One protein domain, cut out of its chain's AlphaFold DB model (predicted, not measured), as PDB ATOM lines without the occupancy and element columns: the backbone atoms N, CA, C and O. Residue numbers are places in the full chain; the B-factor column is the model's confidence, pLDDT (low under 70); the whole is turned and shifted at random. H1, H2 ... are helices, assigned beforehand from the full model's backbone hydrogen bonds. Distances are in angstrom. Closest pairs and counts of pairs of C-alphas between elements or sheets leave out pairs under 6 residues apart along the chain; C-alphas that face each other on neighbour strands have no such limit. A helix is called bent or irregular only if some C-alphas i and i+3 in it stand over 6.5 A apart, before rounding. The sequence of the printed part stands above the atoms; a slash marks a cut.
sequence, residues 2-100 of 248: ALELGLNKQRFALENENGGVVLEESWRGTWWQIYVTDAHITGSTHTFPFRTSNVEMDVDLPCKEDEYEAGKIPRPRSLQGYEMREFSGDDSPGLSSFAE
ATOM      1  N   ALA A   2     210.082 225.444 103.210       91.31
ATOM      2  CA  ALA A   2     211.105 224.389 103.040       91.31
ATOM      3  C   ALA A   2     212.531 224.827 103.456       91.31
ATOM      4  O   ALA A   2     213.202 224.147 104.225       91.31
ATOM      5  N   LEU A   3     212.944 226.021 103.019       92.88
ATOM      6  CA  LEU A   3     214.218 226.637 103.409       92.88
ATOM      7  C   LEU A   3     214.273 227.040 104.889       92.88
ATOM      8  O   LEU A   3     215.320 226.938 105.513       92.88
ATOM      9  N   GLU A   4     213.147 227.474 105.463       93.06
ATOM     10  CA  GLU A   4     213.062 227.841 106.888       93.06
ATOM     11  C   GLU A   4     213.247 226.619 107.792       93.06
ATOM     12  O   GLU A   4     213.842 226.733 108.858       93.06
ATOM     13  N   LEU A   5     212.773 225.452 107.349       93.62
ATOM     14  CA  LEU A   5     212.990 224.179 108.031       93.62
ATOM     15  C   LEU A   5     214.433 223.678 107.883       93.62
ATOM     16  O   LEU A   5     214.856 222.830 108.655       93.62
ATOM     17  N   GLY A   6     215.197 224.193 106.916       94.69
ATOM     18  CA  GLY A   6     216.545 223.712 106.625       94.69
ATOM     19  C   GLY A   6     216.575 222.404 105.833       94.69
ATOM     20  O   GLY A   6     217.594 221.724 105.853       94.69
ATOM     21  N   LEU A   7     215.499 222.066 105.103       95.56
ATOM     22  CA  LEU A   7     215.425 220.870 104.244       95.56
ATOM     23  C   LEU A   7     216.537 220.811 103.187       95.56
ATOM     24  O   LEU A   7     216.874 219.735 102.713       95.56
ATOM     25  N   ASN A   8     217.131 221.954 102.837       95.06
ATOM     26  CA  ASN A   8     218.283 222.055 101.943       95.06
ATOM     27  C   ASN A   8     219.614 221.644 102.590       95.06
ATOM     28  O   ASN A   8     220.653 221.780 101.941       95.06
ATOM     29  N   LYS A   9     219.610 221.211 103.857       95.12
ATOM     30  CA  LYS A   9     220.808 220.808 104.590       95.12
ATOM     31  C   LYS A   9     220.806 219.306 104.898       95.12
ATOM     32  O   LYS A   9     219.823 218.792 105.420       95.12
ATOM     33  N   GLN A  10     221.925 218.617 104.674       92.88
ATOM     34  CA  GLN A  10     222.107 217.179 104.920       92.88
ATOM     35  C   GLN A  10     221.747 216.796 106.362       92.88
ATOM     36  O   GLN A  10     221.061 215.805 106.602       92.88
ATOM     37  N   ARG A  11     222.139 217.641 107.325       93.81
ATOM     38  CA  ARG A  11     221.837 217.457 108.752       93.81
ATOM     39  C   ARG A  11     220.345 217.365 109.064       93.81
ATOM     40  O   ARG A  11     219.989 216.705 110.026       93.81
ATOM     41  N   PHE A  12     219.476 217.989 108.263       95.06
ATOM     42  CA  PHE A  12     218.038 217.957 108.518       95.06
ATOM     43  C   PHE A  12     217.497 216.529 108.440       95.06
ATOM     44  O   PHE A  12     216.734 216.121 109.311       95.06
ATOM     45  N   ALA A  13     217.919 215.759 107.435       92.38
ATOM     46  CA  ALA A  13     217.499 214.371 107.290       92.38
ATOM     47  C   ALA A  13     217.985 213.517 108.475       92.38
ATOM     48  O   ALA A  13     217.179 212.796 109.053       92.38
ATOM     49  N   LEU A  14     219.249 213.691 108.889       90.19
ATOM     50  CA  LEU A  14     219.858 212.987 110.028       90.19
ATOM     51  C   LEU A  14     219.180 213.324 111.367       90.19
ATOM     52  O   LEU A  14     218.940 212.461 112.202       90.19
ATOM     53  N   GLU A  15     218.840 214.594 111.589       93.06
ATOM     54  CA  GLU A  15     218.186 215.050 112.822       93.06
ATOM     55  C   GLU A  15     216.713 214.592 112.909       93.06
ATOM     56  O   GLU A  15     216.156 214.525 114.005       93.06
ATOM     57  N   ASN A  16     216.081 214.256 111.776       92.31
ATOM     58  CA  ASN A  16     214.653 213.924 111.673       92.31
ATOM     59  C   ASN A  16     214.380 212.485 111.184       92.31
ATOM     60  O   ASN A  16     213.246 212.158 110.825       92.31
ATOM     61  N   GLU A  17     215.390 211.611 111.178       86.44
ATOM     62  CA  GLU A  17     215.280 210.213 110.724       86.44
ATOM     63  C   GLU A  17     214.485 209.316 111.686       86.44
ATOM     64  O   GLU A  17     214.013 208.250 111.294       86.44
ATOM     65  N   ASN A  18     214.333 209.727 112.951       86.06
ATOM     66  CA  ASN A  18     213.635 208.980 114.008       86.06
ATOM     67  C   ASN A  18     214.043 207.486 114.086       86.06
ATOM     68  O   ASN A  18     213.216 206.612 114.345       86.06
ATOM     69  N   GLY A  19     215.323 207.196 113.816       80.19
ATOM     70  CA  GLY A  19     215.911 205.851 113.802       80.19
ATOM     71  C   GLY A  19     215.665 205.021 112.535       80.19
ATOM     72  O   GLY A  19     216.027 203.845 112.512       80.19
ATOM     73  N   GLY A  20     215.048 205.584 111.489       90.25
ATOM     74  CA  GLY A  20     214.717 204.884 110.249       90.25
ATOM     75  C   GLY A  20     215.441 205.436 109.020       90.25
ATOM     76  O   GLY A  20     215.132 206.531 108.556       90.25
ATOM     77  N   VAL A  21     216.298 204.618 108.401       91.00
ATOM     78  CA  VAL A  21     217.027 204.966 107.157       91.00
ATOM     79  C   VAL A  21     216.102 205.327 105.986       91.00
ATOM     80  O   VAL A  21     216.453 206.134 105.130       91.00
ATOM     81  N   VAL A  22     214.892 204.758 105.952       94.06
ATOM     82  CA  VAL A  22     213.874 205.068 104.934       94.06
ATOM     83  C   VAL A  22     213.289 206.466 105.144       94.06
ATOM     84  O   VAL A  22     213.024 207.176 104.176       94.06
ATOM     85  N   LEU A  23     213.107 206.891 106.398       94.06
ATOM     86  CA  LEU A  23     212.601 208.229 106.701       94.06
ATOM     87  C   LEU A  23     213.656 209.292 106.378       94.06
ATOM     88  O   LEU A  23     213.332 210.324 105.797       94.06
ATOM     89  N   GLU A  24     214.921 209.006 106.676       94.25
ATOM     90  CA  GLU A  24     216.057 209.834 106.262       94.25
ATOM     91  C   GLU A  24     216.087 210.033 104.730       94.25
ATOM     92  O   GLU A  24     216.179 211.160 104.240       94.25
ATOM     93  N   GLU A  25     215.924 208.949 103.959       94.50
ATOM     94  CA  GLU A  25     215.820 209.004 102.492       94.50
ATOM     95  C   GLU A  25     214.583 209.779 102.022       94.50
ATOM     96  O   GLU A  25     214.666 210.567 101.080       94.50
ATOM     97  N   SER A  26     213.453 209.641 102.720       94.81
ATOM     98  CA  SER A  26     212.222 210.382 102.418       94.81
ATOM     99  C   SER A  26     212.430 211.897 102.530       94.81
ATOM    100  O   SER A  26     211.935 212.659 101.695       94.81
ATOM    101  N   TRP A  27     213.193 212.354 103.531       95.38
ATOM    102  CA  TRP A  27     213.527 213.771 103.688       95.38
ATOM    103  C   TRP A  27     214.432 214.281 102.565       95.38
ATOM    104  O   TRP A  27     214.163 215.354 102.016       95.38
ATOM    105  N   ARG A  28     215.449 213.501 102.165       94.75
ATOM    106  CA  ARG A  28     216.290 213.830 100.998       94.75
ATOM    107  C   ARG A  28     215.458 213.938  99.724       94.75
ATOM    108  O   ARG A  28     215.546 214.943  99.017       94.75
ATOM    109  N   GLY A  29     214.619 212.936  99.460       93.50
ATOM    110  CA  GLY A  29     213.728 212.917  98.304       93.50
ATOM    111  C   GLY A  29     212.773 214.113  98.289       93.50
ATOM    112  O   GLY A  29     212.587 214.743  97.249       93.50
ATOM    113  N   THR A  30     212.248 214.500  99.455       95.38
ATOM    114  CA  THR A  30     211.356 215.660  99.603       95.38
ATOM    115  C   THR A  30     212.032 216.966  99.187       95.38
ATOM    116  O   THR A  30     211.436 217.749  98.446       95.38
ATOM    117  N   TRP A  31     213.276 217.212  99.617       95.62
ATOM    118  CA  TRP A  31     214.019 218.402  99.191       95.62
ATOM    119  C   TRP A  31     214.187 218.449  97.671       95.62
ATOM    120  O   TRP A  31     213.849 219.456  97.046       95.62
ATOM    121  N   TRP A  32     214.657 217.352  97.071       93.75
ATOM    122  CA  TRP A  32     214.887 217.294  95.629       93.75
ATOM    123  C   TRP A  32     213.598 217.434  94.828       93.75
ATOM    124  O   TRP A  32     213.592 218.134  93.818       93.75
ATOM    125  N   GLN A  33     212.489 216.871  95.308       92.19
ATOM    126  CA  GLN A  33     211.194 217.042  94.659       92.19
ATOM    127  C   GLN A  33     210.741 218.502  94.709       92.19
ATOM    128  O   GLN A  33     210.260 219.026  93.708       92.19
ATOM    129  N   ILE A  34     210.914 219.181  95.848       93.06
ATOM    130  CA  ILE A  34     210.595 220.608  95.978       93.06
ATOM    131  C   ILE A  34     211.465 221.439  95.031       93.06
ATOM    132  O   ILE A  34     210.927 222.273  94.308       93.06
ATOM    133  N   TYR A  35     212.777 221.194  95.007       91.62
ATOM    134  CA  TYR A  35     213.723 221.910  94.148       91.62
ATOM    135  C   TYR A  35     213.380 221.743  92.659       91.62
ATOM    136  O   TYR A  35     213.253 222.727  91.929       91.62
ATOM    137  N   VAL A  36     213.149 220.501  92.220       86.75
ATOM    138  CA  VAL A  36     212.782 220.177  90.835       86.75
ATOM    139  C   VAL A  36     211.442 220.801  90.449       86.75
ATOM    140  O   VAL A  36     211.317 221.390  89.375       86.75
ATOM    141  N   THR A  37     210.434 220.716  91.316       86.25
ATOM    142  CA  THR A  37     209.116 221.301  91.046       86.25
ATOM    143  C   THR A  37     209.169 222.833  90.987       86.25
ATOM    144  O   THR A  37     208.569 223.424  90.093       86.25
ATOM    145  N   ASP A  38     209.896 223.493  91.893       87.44
ATOM    146  CA  ASP A  38     210.050 224.957  91.918       87.44
ATOM    147  C   ASP A  38     210.726 225.478  90.636       87.44
ATOM    148  O   ASP A  38     210.260 226.449  90.024       87.44
ATOM    149  N   ALA A  39     211.757 224.768  90.161       82.19
ATOM    150  CA  ALA A  39     212.405 225.044  88.884       82.19
ATOM    151  C   ALA A  39     211.444 224.883  87.691       82.19
ATOM    152  O   ALA A  39     211.366 225.778  86.848       82.19
ATOM    153  N   HIS A  40     210.660 223.799  87.631       77.56
ATOM    154  CA  HIS A  40     209.695 223.564  86.546       77.56
ATOM    155  C   HIS A  40     208.549 224.585  86.511       77.56
ATOM    156  O   HIS A  40     208.184 225.068  85.433       77.56
ATOM    157  N   ILE A  41     207.997 224.956  87.674       79.25
ATOM    158  CA  ILE A  41     206.954 225.991  87.778       79.25
ATOM    159  C   ILE A  41     207.490 227.321  87.255       79.25
ATOM    160  O   ILE A  41     206.850 227.991  86.442       79.25
ATOM    161  N   THR A  42     208.682 227.701  87.698       76.50
ATOM    162  CA  THR A  42     209.308 228.967  87.314       76.50
ATOM    163  C   THR A  42     209.711 228.976  85.842       76.50
ATOM    164  O   THR A  42     209.559 229.994  85.165       76.50
ATOM    165  N   GLY A  43     210.135 227.824  85.318       72.44
ATOM    166  CA  GLY A  43     210.366 227.610  83.896       72.44
ATOM    167  C   GLY A  43     209.117 227.798  83.047       72.44
ATOM    168  O   GLY A  43     209.168 228.494  82.039       72.44
ATOM    169  N   SER A  44     207.987 227.251  83.494       71.56
ATOM    170  CA  SER A  44     206.703 227.348  82.788       71.56
ATOM    171  C   SER A  44     206.051 228.727  82.894       71.56
ATOM    172  O   SER A  44     205.328 229.141  81.997       71.56
ATOM    173  N   THR A  45     206.287 229.441  83.995       72.62
ATOM    174  CA  THR A  45     205.755 230.798  84.218       72.62
ATOM    175  C   THR A  45     206.708 231.894  83.745       72.62
ATOM    176  O   THR A  45     206.351 233.068  83.778       72.62
ATOM    177  N   HIS A  46     207.916 231.529  83.301       70.31
ATOM    178  CA  HIS A  46     208.974 232.449  82.881       70.31
ATOM    179  C   HIS A  46     209.386 233.460  83.965       70.31
ATOM    180  O   HIS A  46     209.775 234.586  83.657       70.31
ATOM    181  N   THR A  47     209.333 233.058  85.238       72.50
ATOM    182  CA  THR A  47     209.575 233.936  86.400       72.50
ATOM    183  C   THR A  47     210.955 233.760  87.048       72.50
ATOM    184  O   THR A  47     211.132 234.080  88.219       72.50
ATOM    185  N   PHE A  48     211.953 233.261  86.305       70.56
ATOM    186  CA  PHE A  48     213.310 233.038  86.832       70.56
ATOM    187  C   PHE A  48     213.926 234.308  87.461       70.56
ATOM    188  O   PHE A  48     213.773 235.392  86.890       70.56
ATOM    189  N   PRO A  49     214.704 234.190  88.561       76.00
ATOM    190  CA  PRO A  49     215.093 232.962  89.275       76.00
ATOM    191  C   PRO A  49     213.987 232.406  90.193       76.00
ATOM    192  O   PRO A  49     213.124 233.146  90.652       76.00
ATOM    193  N   PHE A  50     214.036 231.104  90.495       79.06
ATOM    194  CA  PHE A  50     213.083 230.448  91.403       79.06
ATOM    195  C   PHE A  50     213.516 230.529  92.874       79.06
ATOM    196  O   PHE A  50     214.651 230.885  93.183       79.06
ATOM    197  N   ARG A  51     212.615 230.218  93.815       84.94
ATOM    198  CA  ARG A  51     212.827 230.484  95.254       84.94
ATOM    199  C   ARG A  51     213.934 229.634  95.875       84.94
ATOM    200  O   ARG A  51     214.536 230.052  96.859       84.94
ATOM    201  N   THR A  52     214.156 228.445  95.334       88.69
ATOM    202  CA  THR A  52     215.209 227.515  95.754       88.69
ATOM    203  C   THR A  52     216.492 227.626  94.917       88.69
ATOM    204  O   THR A  52     217.471 226.951  95.226       88.69
ATOM    205  N   SER A  53     216.519 228.514  93.914       85.81
ATOM    206  CA  SER A  53     217.709 228.840  93.118       85.81
ATOM    207  C   SER A  53     218.714 229.648  93.939       85.81
ATOM    208  O   SER A  53     218.333 230.398  94.841       85.81
ATOM    209  N   ASN A  54     220.005 229.517  93.619       83.44
ATOM    210  CA  ASN A  54     221.112 230.207  94.301       83.44
ATOM    211  C   ASN A  54     221.165 229.987  95.826       83.44
ATOM    212  O   ASN A  54     221.798 230.755  96.553       83.44
ATOM    213  N   VAL A  55     220.520 228.932  96.323       88.56
ATOM    214  CA  VAL A  55     220.608 228.516  97.720       88.56
ATOM    215  C   VAL A  55     221.717 227.482  97.865       88.56
ATOM    216  O   VAL A  55     221.789 226.503  97.123       88.56
ATOM    217  N   GLU A  56     222.567 227.666  98.871       87.94
ATOM    218  CA  GLU A  56     223.549 226.658  99.249       87.94
ATOM    219  C   GLU A  56     222.845 225.417  99.820       87.94
ATOM    220  O   GLU A  56     222.217 225.462 100.887       87.94
ATOM    221  N   MET A  57     222.993 224.294  99.125       91.19
ATOM    222  CA  MET A  57     222.469 222.991  99.522       91.19
ATOM    223  C   MET A  57     223.593 221.952  99.522       91.19
ATOM    224  O   MET A  57     224.450 221.973  98.636       91.19
ATOM    225  N   ASP A  58     223.560 221.046 100.491       92.75
ATOM    226  CA  ASP A  58     224.503 219.929 100.656       92.75
ATOM    227  C   ASP A  58     223.776 218.574 100.798       92.75
ATOM    228  O   ASP A  58     224.385 217.571 101.152       92.75
ATOM    229  N   VAL A  59     222.474 218.534 100.486       93.88
ATOM    230  CA  VAL A  59     221.663 217.309 100.501       93.88
ATOM    231  C   VAL A  59     222.205 216.299  99.489       93.88
ATOM    232  O   VAL A  59     222.401 216.622  98.315       93.88
ATOM    233  N   ASP A  60     222.414 215.061  99.936       92.69
ATOM    234  CA  ASP A  60     222.837 213.956  99.072       92.69
ATOM    235  C   ASP A  60     221.771 213.612  98.022       92.69
ATOM    236  O   ASP A  60     220.579 213.873  98.213       92.69
ATOM    237  N   LEU A  61     222.191 213.012  96.902       89.44
ATOM    238  CA  LEU A  61     221.236 212.583  95.877       89.44
ATOM    239  C   LEU A  61     220.431 211.362  96.352       89.44
ATOM    240  O   LEU A  61     220.986 210.495  97.033       89.44
ATOM    241  N   PRO A  62     219.157 211.271  95.940       90.56
ATOM    242  CA  PRO A  62     218.278 210.176  96.315       90.56
ATOM    243  C   PRO A  62     218.706 208.854  95.666       90.56
ATOM    244  O   PRO A  62     219.333 208.834  94.598       90.56
ATOM    245  N   CYS A  63     218.365 207.742  96.313       89.50
ATOM    246  CA  CYS A  63     218.631 206.399  95.811       89.50
ATOM    247  C   CYS A  63     217.671 206.011  94.676       89.50
ATOM    248  O   CYS A  63     216.912 206.836  94.154       89.50
ATOM    249  N   LYS A  64     217.747 204.758  94.218       88.88
ATOM    250  CA  LYS A  64     216.782 204.239  93.247       88.88
ATOM    251  C   LYS A  64     215.461 203.882  93.917       88.88
ATOM    252  O   LYS A  64     215.414 203.591  95.110       88.88
ATOM    253  N   GLU A  65     214.398 203.907  93.124       88.12
ATOM    254  CA  GLU A  65     213.039 203.625  93.585       88.12
ATOM    255  C   GLU A  65     212.903 202.186  94.100       88.12
ATOM    256  O   GLU A  65     212.378 201.977  95.187       88.12
ATOM    257  N   ASP A  66     213.502 201.209  93.414       90.06
ATOM    258  CA  ASP A  66     213.520 199.805  93.844       90.06
ATOM    259  C   ASP A  66     214.273 199.599  95.171       90.06
ATOM    260  O   ASP A  66     213.865 198.796  96.013       90.06
ATOM    261  N   GLU A  67     215.357 200.348  95.391       92.50
ATOM    262  CA  GLU A  67     216.111 200.348  96.652       92.50
ATOM    263  C   GLU A  67     215.289 200.962  97.799       92.50
ATOM    264  O   GLU A  67     215.275 200.419  98.910       92.50
ATOM    265  N   TYR A  68     214.580 202.061  97.516       92.19
ATOM    266  CA  TYR A  68     213.703 202.751  98.461       92.19
ATOM    267  C   TYR A  68     212.506 201.885  98.869       92.19
ATOM    268  O   TYR A  68     212.281 201.669 100.061       92.19
ATOM    269  N   GLU A  69     211.787 201.322  97.897       92.88
ATOM    270  CA  GLU A  69     210.630 200.447  98.118       92.88
ATOM    271  C   GLU A  69     211.004 199.167  98.873       92.88
ATOM    272  O   GLU A  69     210.252 198.694  99.727       92.88
ATOM    273  N   ALA A  70     212.194 198.619  98.609       94.44
ATOM    274  CA  ALA A  70     212.715 197.467  99.337       94.44
ATOM    275  C   ALA A  70     213.214 197.807 100.756       94.44
ATOM    276  O   ALA A  70     213.604 196.897 101.493       94.44
ATOM    277  N   GLY A  71     213.266 199.092 101.131       92.75
ATOM    278  CA  GLY A  71     213.835 199.569 102.394       92.75
ATOM    279  C   GLY A  71     215.347 199.345 102.517       92.75
ATOM    280  O   GLY A  71     215.888 199.361 103.623       92.75
ATOM    281  N   LYS A  72     216.045 199.107 101.400       92.81
ATOM    282  CA  LYS A  72     217.485 198.807 101.341       92.81
ATOM    283  C   LYS A  72     218.253 200.043 100.894       92.81
ATOM    284  O   LYS A  72     218.866 200.052  99.829       92.81
ATOM    285  N   ILE A  73     218.207 201.083 101.721       92.56
ATOM    286  CA  ILE A  73     218.799 202.380 101.390       92.56
ATOM    287  C   ILE A  73     220.331 202.246 101.329       92.56
ATOM    288  O   ILE A  73     220.950 201.878 102.336       92.56
ATOM    289  N   PRO A  74     220.967 202.497 100.169       90.75
ATOM    290  CA  PRO A  74     222.417 202.461 100.055       90.75
ATOM    291  C   PRO A  74     223.039 203.652 100.787       90.75
ATOM    292  O   PRO A  74     222.366 204.609 101.162       90.75
ATOM    293  N   ARG A  75     224.366 203.628 100.941       88.06
ATOM    294  CA  ARG A  75     225.084 204.798 101.448       88.06
ATOM    295  C   ARG A  75     224.787 206.009 100.547       88.06
ATOM    296  O   ARG A  75     225.055 205.912  99.341       88.06
ATOM    297  N   PRO A  76     224.302 207.134 101.108       87.00
ATOM    298  CA  PRO A  76     224.070 208.344 100.342       87.00
ATOM    299  C   PRO A  76     225.359 208.796  99.670       87.00
ATOM    300  O   PRO A  76     226.462 208.663 100.211       87.00
ATOM    301  N   ARG A  77     225.219 209.304  98.454       84.88
ATOM    302  CA  ARG A  77     226.342 209.801  97.670       84.88
ATOM    303  C   ARG A  77     226.177 211.317  97.536       84.88
ATOM    304  O   ARG A  77     225.108 211.808  97.161       84.88
ATOM    305  N   SER A  78     227.247 212.039  97.846       86.88
ATOM    306  CA  SER A  78     227.229 213.498  97.864       86.88
ATOM    307  C   SER A  78     227.160 214.078  96.465       86.88
ATOM    308  O   SER A  78     227.699 213.518  95.507       86.88
ATOM    309  N   LEU A  79     226.534 215.246  96.360       81.31
ATOM    310  CA  LEU A  79     226.413 215.975  95.106       81.31
ATOM    311  C   LEU A  79     227.780 216.177  94.422       81.31
ATOM    312  O   LEU A  79     227.936 215.865  93.244       81.31
ATOM    313  N   GLN A  80     228.790 216.613  95.182       79.75
ATOM    314  CA  GLN A  80     230.148 216.825  94.675       79.75
ATOM    315  C   GLN A  80     230.804 215.520  94.199       79.75
ATOM    316  O   GLN A  80     231.414 215.487  93.131       79.75
ATOM    317  N   GLY A  81     230.661 214.435  94.968       75.38
ATOM    318  CA  GLY A  81     231.192 213.126  94.582       75.38
ATOM    319  C   GLY A  81     230.587 212.624  93.271       75.38
ATOM    320  O   GLY A  81     231.259 211.960  92.487       75.38
ATOM    321  N   TYR A  82     229.337 212.997  92.994       72.38
ATOM    322  CA  TYR A  82     228.660 212.678  91.744       72.38
ATOM    323  C   TYR A  82     229.030 213.572  90.564       72.38
ATOM    324  O   TYR A  82     229.072 213.071  89.443       72.38
ATOM    325  N   GLU A  83     229.268 214.867  90.775       72.06
ATOM    326  CA  GLU A  83     229.716 215.788  89.717       72.06
ATOM    327  C   GLU A  83     231.107 215.402  89.191       72.06
ATOM    328  O   GLU A  83     231.386 215.525  88.002       72.06
ATOM    329  N   MET A  84     231.964 214.848  90.051       73.94
ATOM    330  CA  MET A  84     233.304 214.385  89.677       73.94
ATOM    331  C   MET A  84     233.319 212.993  89.026       73.94
ATOM    332  O   MET A  84     234.391 212.481  88.705       73.94
ATOM    333  N   ARG A  85     232.153 212.367  88.815       70.44
ATOM    334  CA  ARG A  85     232.059 210.964  88.393       70.44
ATOM    335  C   ARG A  85     232.686 210.680  87.030       70.44
ATOM    336  O   ARG A  85     233.293 209.636  86.847       70.44
ATOM    337  N   GLU A  86     232.570 211.603  86.079       64.94
ATOM    338  CA  GLU A  86     233.189 211.447  84.751       64.94
ATOM    339  C   GLU A  86     234.723 211.377  84.823       64.94
ATOM    340  O   GLU A  86     235.372 210.862  83.917       64.94
ATOM    341  N   PHE A  87     235.296 211.862  85.927       67.94
ATOM    342  CA  PHE A  87     236.727 211.830  86.217       67.94
ATOM    343  C   PHE A  87     237.109 210.714  87.193       67.94
ATOM    344  O   PHE A  87     238.293 210.400  87.333       67.94
ATOM    345  N   SER A  88     236.136 210.101  87.874       62.44
ATOM    346  CA  SER A  88     236.375 208.907  88.675       62.44
ATOM    347  C   SER A  88     236.429 207.706  87.740       62.44
ATOM    348  O   SER A  88     235.442 207.394  87.085       62.44
ATOM    349  N   GLY A  89     237.563 207.007  87.681       56.91
ATOM    350  CA  GLY A  89     237.711 205.763  86.911       56.91
ATOM    351  C   GLY A  89     236.920 204.574  87.477       56.91
ATOM    352  O   GLY A  89     237.353 203.440  87.318       56.91
ATOM    353  N   ASP A  90     235.831 204.839  88.196       58.84
ATOM    354  CA  ASP A  90     234.984 203.851  88.847       58.84
ATOM    355  C   ASP A  90     233.736 203.607  87.989       58.84
ATOM    356  O   ASP A  90     232.970 204.536  87.711       58.84
ATOM    357  N   ASP A  91     233.507 202.350  87.603       56.88
ATOM    358  CA  ASP A  91     232.281 201.877  86.944       56.88
ATOM    359  C   ASP A  91     231.122 201.831  87.960       56.88
ATOM    360  O   ASP A  91     230.454 200.810  88.147       56.88
ATOM    361  N   SER A  92     230.891 202.922  88.700       58.62
ATOM    362  CA  SER A  92     229.873 202.920  89.747       58.62
ATOM    363  C   SER A  92     228.496 202.658  89.112       58.62
ATOM    364  O   SER A  92     228.230 203.124  87.998       58.62
ATOM    365  N   PRO A  93     227.557 201.998  89.808       60.81
ATOM    366  CA  PRO A  93     226.225 201.715  89.274       60.81
ATOM    367  C   PRO A  93     225.474 202.999  88.907       60.81
ATOM    368  O   PRO A  93     225.542 203.997  89.639       60.81
ATOM    369  N   GLY A  94     224.780 202.973  87.761       65.81
ATOM    370  CA  GLY A  94     224.018 204.093  87.191       65.81
ATOM    371  C   GLY A  94     223.124 204.809  88.208       65.81
ATOM    372  O   GLY A  94     222.693 204.207  89.194       65.81
ATOM    373  N   LEU A  95     222.902 206.109  87.988       69.19
ATOM    374  CA  LEU A  95     222.034 206.914  88.847       69.19
ATOM    375  C   LEU A  95     220.582 206.426  88.790       69.19
ATOM    376  O   LEU A  95     220.177 205.771  87.828       69.19
ATOM    377  N   SER A  96     219.801 206.770  89.816       78.06
ATOM    378  CA  SER A  96     218.348 206.736  89.681       78.06
ATOM    379  C   SER A  96     217.905 207.793  88.669       78.06
ATOM    380  O   SER A  96     218.555 208.831  88.508       78.06
ATOM    381  N   SER A  97     216.794 207.538  87.982       78.38
ATOM    382  CA  SER A  97     216.160 208.519  87.092       78.38
ATOM    383  C   SER A  97     215.918 209.847  87.817       78.38
ATOM    384  O   SER A  97     216.202 210.913  87.277       78.38
ATOM    385  N   PHE A  98     215.483 209.777  89.077       83.00
ATOM    386  CA  PHE A  98     215.225 210.948  89.902       83.00
ATOM    387  C   PHE A  98     216.500 211.726  90.270       83.00
ATOM    388  O   PHE A  98     216.517 212.954  90.195       83.00
ATOM    389  N   ALA A  99     217.604 211.040  90.587       83.81
ATOM    390  CA  ALA A  99     218.890 211.692  90.831       83.81
ATOM    391  C   ALA A  99     219.457 212.365  89.567       83.81
ATOM    392  O   ALA A  99     220.046 213.444  89.662       83.81
ATOM    393  N   GLU A 100     219.264 211.768  88.382       79.56
ATOM    394  CA  GLU A 100     219.616 212.419  87.110       79.56
ATOM    395  C   GLU A 100     218.764 213.669  86.869       79.56
ATOM    396  O   GLU A 100     219.301 214.717  86.512       79.56
TER     397      GLU A 100
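This is residues 2 to 100 of the 248 residues of an uncharacterized protein of Petromyces alliaceus (UniProt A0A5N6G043). One long helix, H3, forms the backbone of the model, and H2 folds back on its first part as a helical hairpin; the short helices H1, H4 and H6 sit round H3 at different places along it, and the unnamed stretch of residues 46 to 64 returns from its far end toward H4. Residues 83 to 93, the later part of H5 and the loop after it, stick out from this body as an arm. The printed part has 99 residues with six named helices, H1 to H6 in order along the chain, and no named strand, and its class is all helix. It is compact, with a radius of gyration of the C-alphas of 14.4 A and spans of 38 by 36 by 22 A.

H1 is residues 2 to 5, with C-alpha 2 at (211.105, 224.389, 103.040). H2 is residues 10 to 15, 9.1 A from first to last C-alpha. H3 is residues 21 to 45, 36.3 A long, from C-alpha 21 at (217.027, 204.966, 107.157) to C-alpha 45 at (205.755, 230.798, 84.218). H4 is residues 65 to 69. H5 is residues 79 to 87, 14.2 A long, and is irregular: C-alphas 83 and 86 are 7.5 A apart. H6 is residues 97 to 100, ending with C-alpha 100 at (219.616, 212.419, 87.110).

H1 is close to H3 but not clearly touching, the closest C-alphas being those of Ala 2 and Trp 31, 7.7 A apart. H1 and H2 are only just apart, with their closest C-alphas at 8.0 A. H2 and H3 are a hairpin and touch, H3 with residues 23 to 28 alone; their closest C-alphas, those of Ala 13 and Glu 24, are 4.9 A apart. They run opposite ways at a steep tilt of 43 degrees. H4 is close to H3 but not clearly touching, the closest C-alphas being those of Val 22 and Tyr 68, 6.9 A apart. H5 is apart from H3 and touches no helix. H6 and H3 are near each other, with 6 pairs of C-alphas within 10 A. H4 and H6 are only just apart, at 8.5 A. In H3 and H4 every O i to N i+4 pair is within hydrogen-bond range, in H2 1 of 2 and in H5 2 of 5, beside 4 of 6 O i to N i+3 pairs in H5; H1 and H6 are too short for an O i to N i+4 pair.

The two C-alphas farthest apart, those of Gly 19 and His 46, are 41.4 A apart. The printed part has no cut. The link from H3 to H4, with 19 residues, is long; those from H1 to H2 and from H2 to H3 are tight. Residues 83 to 93, of which 83 to 87 belong to H5, stand free. The mean pLDDT of the printed part is 84.6, and residues 86 to 95 are under 70.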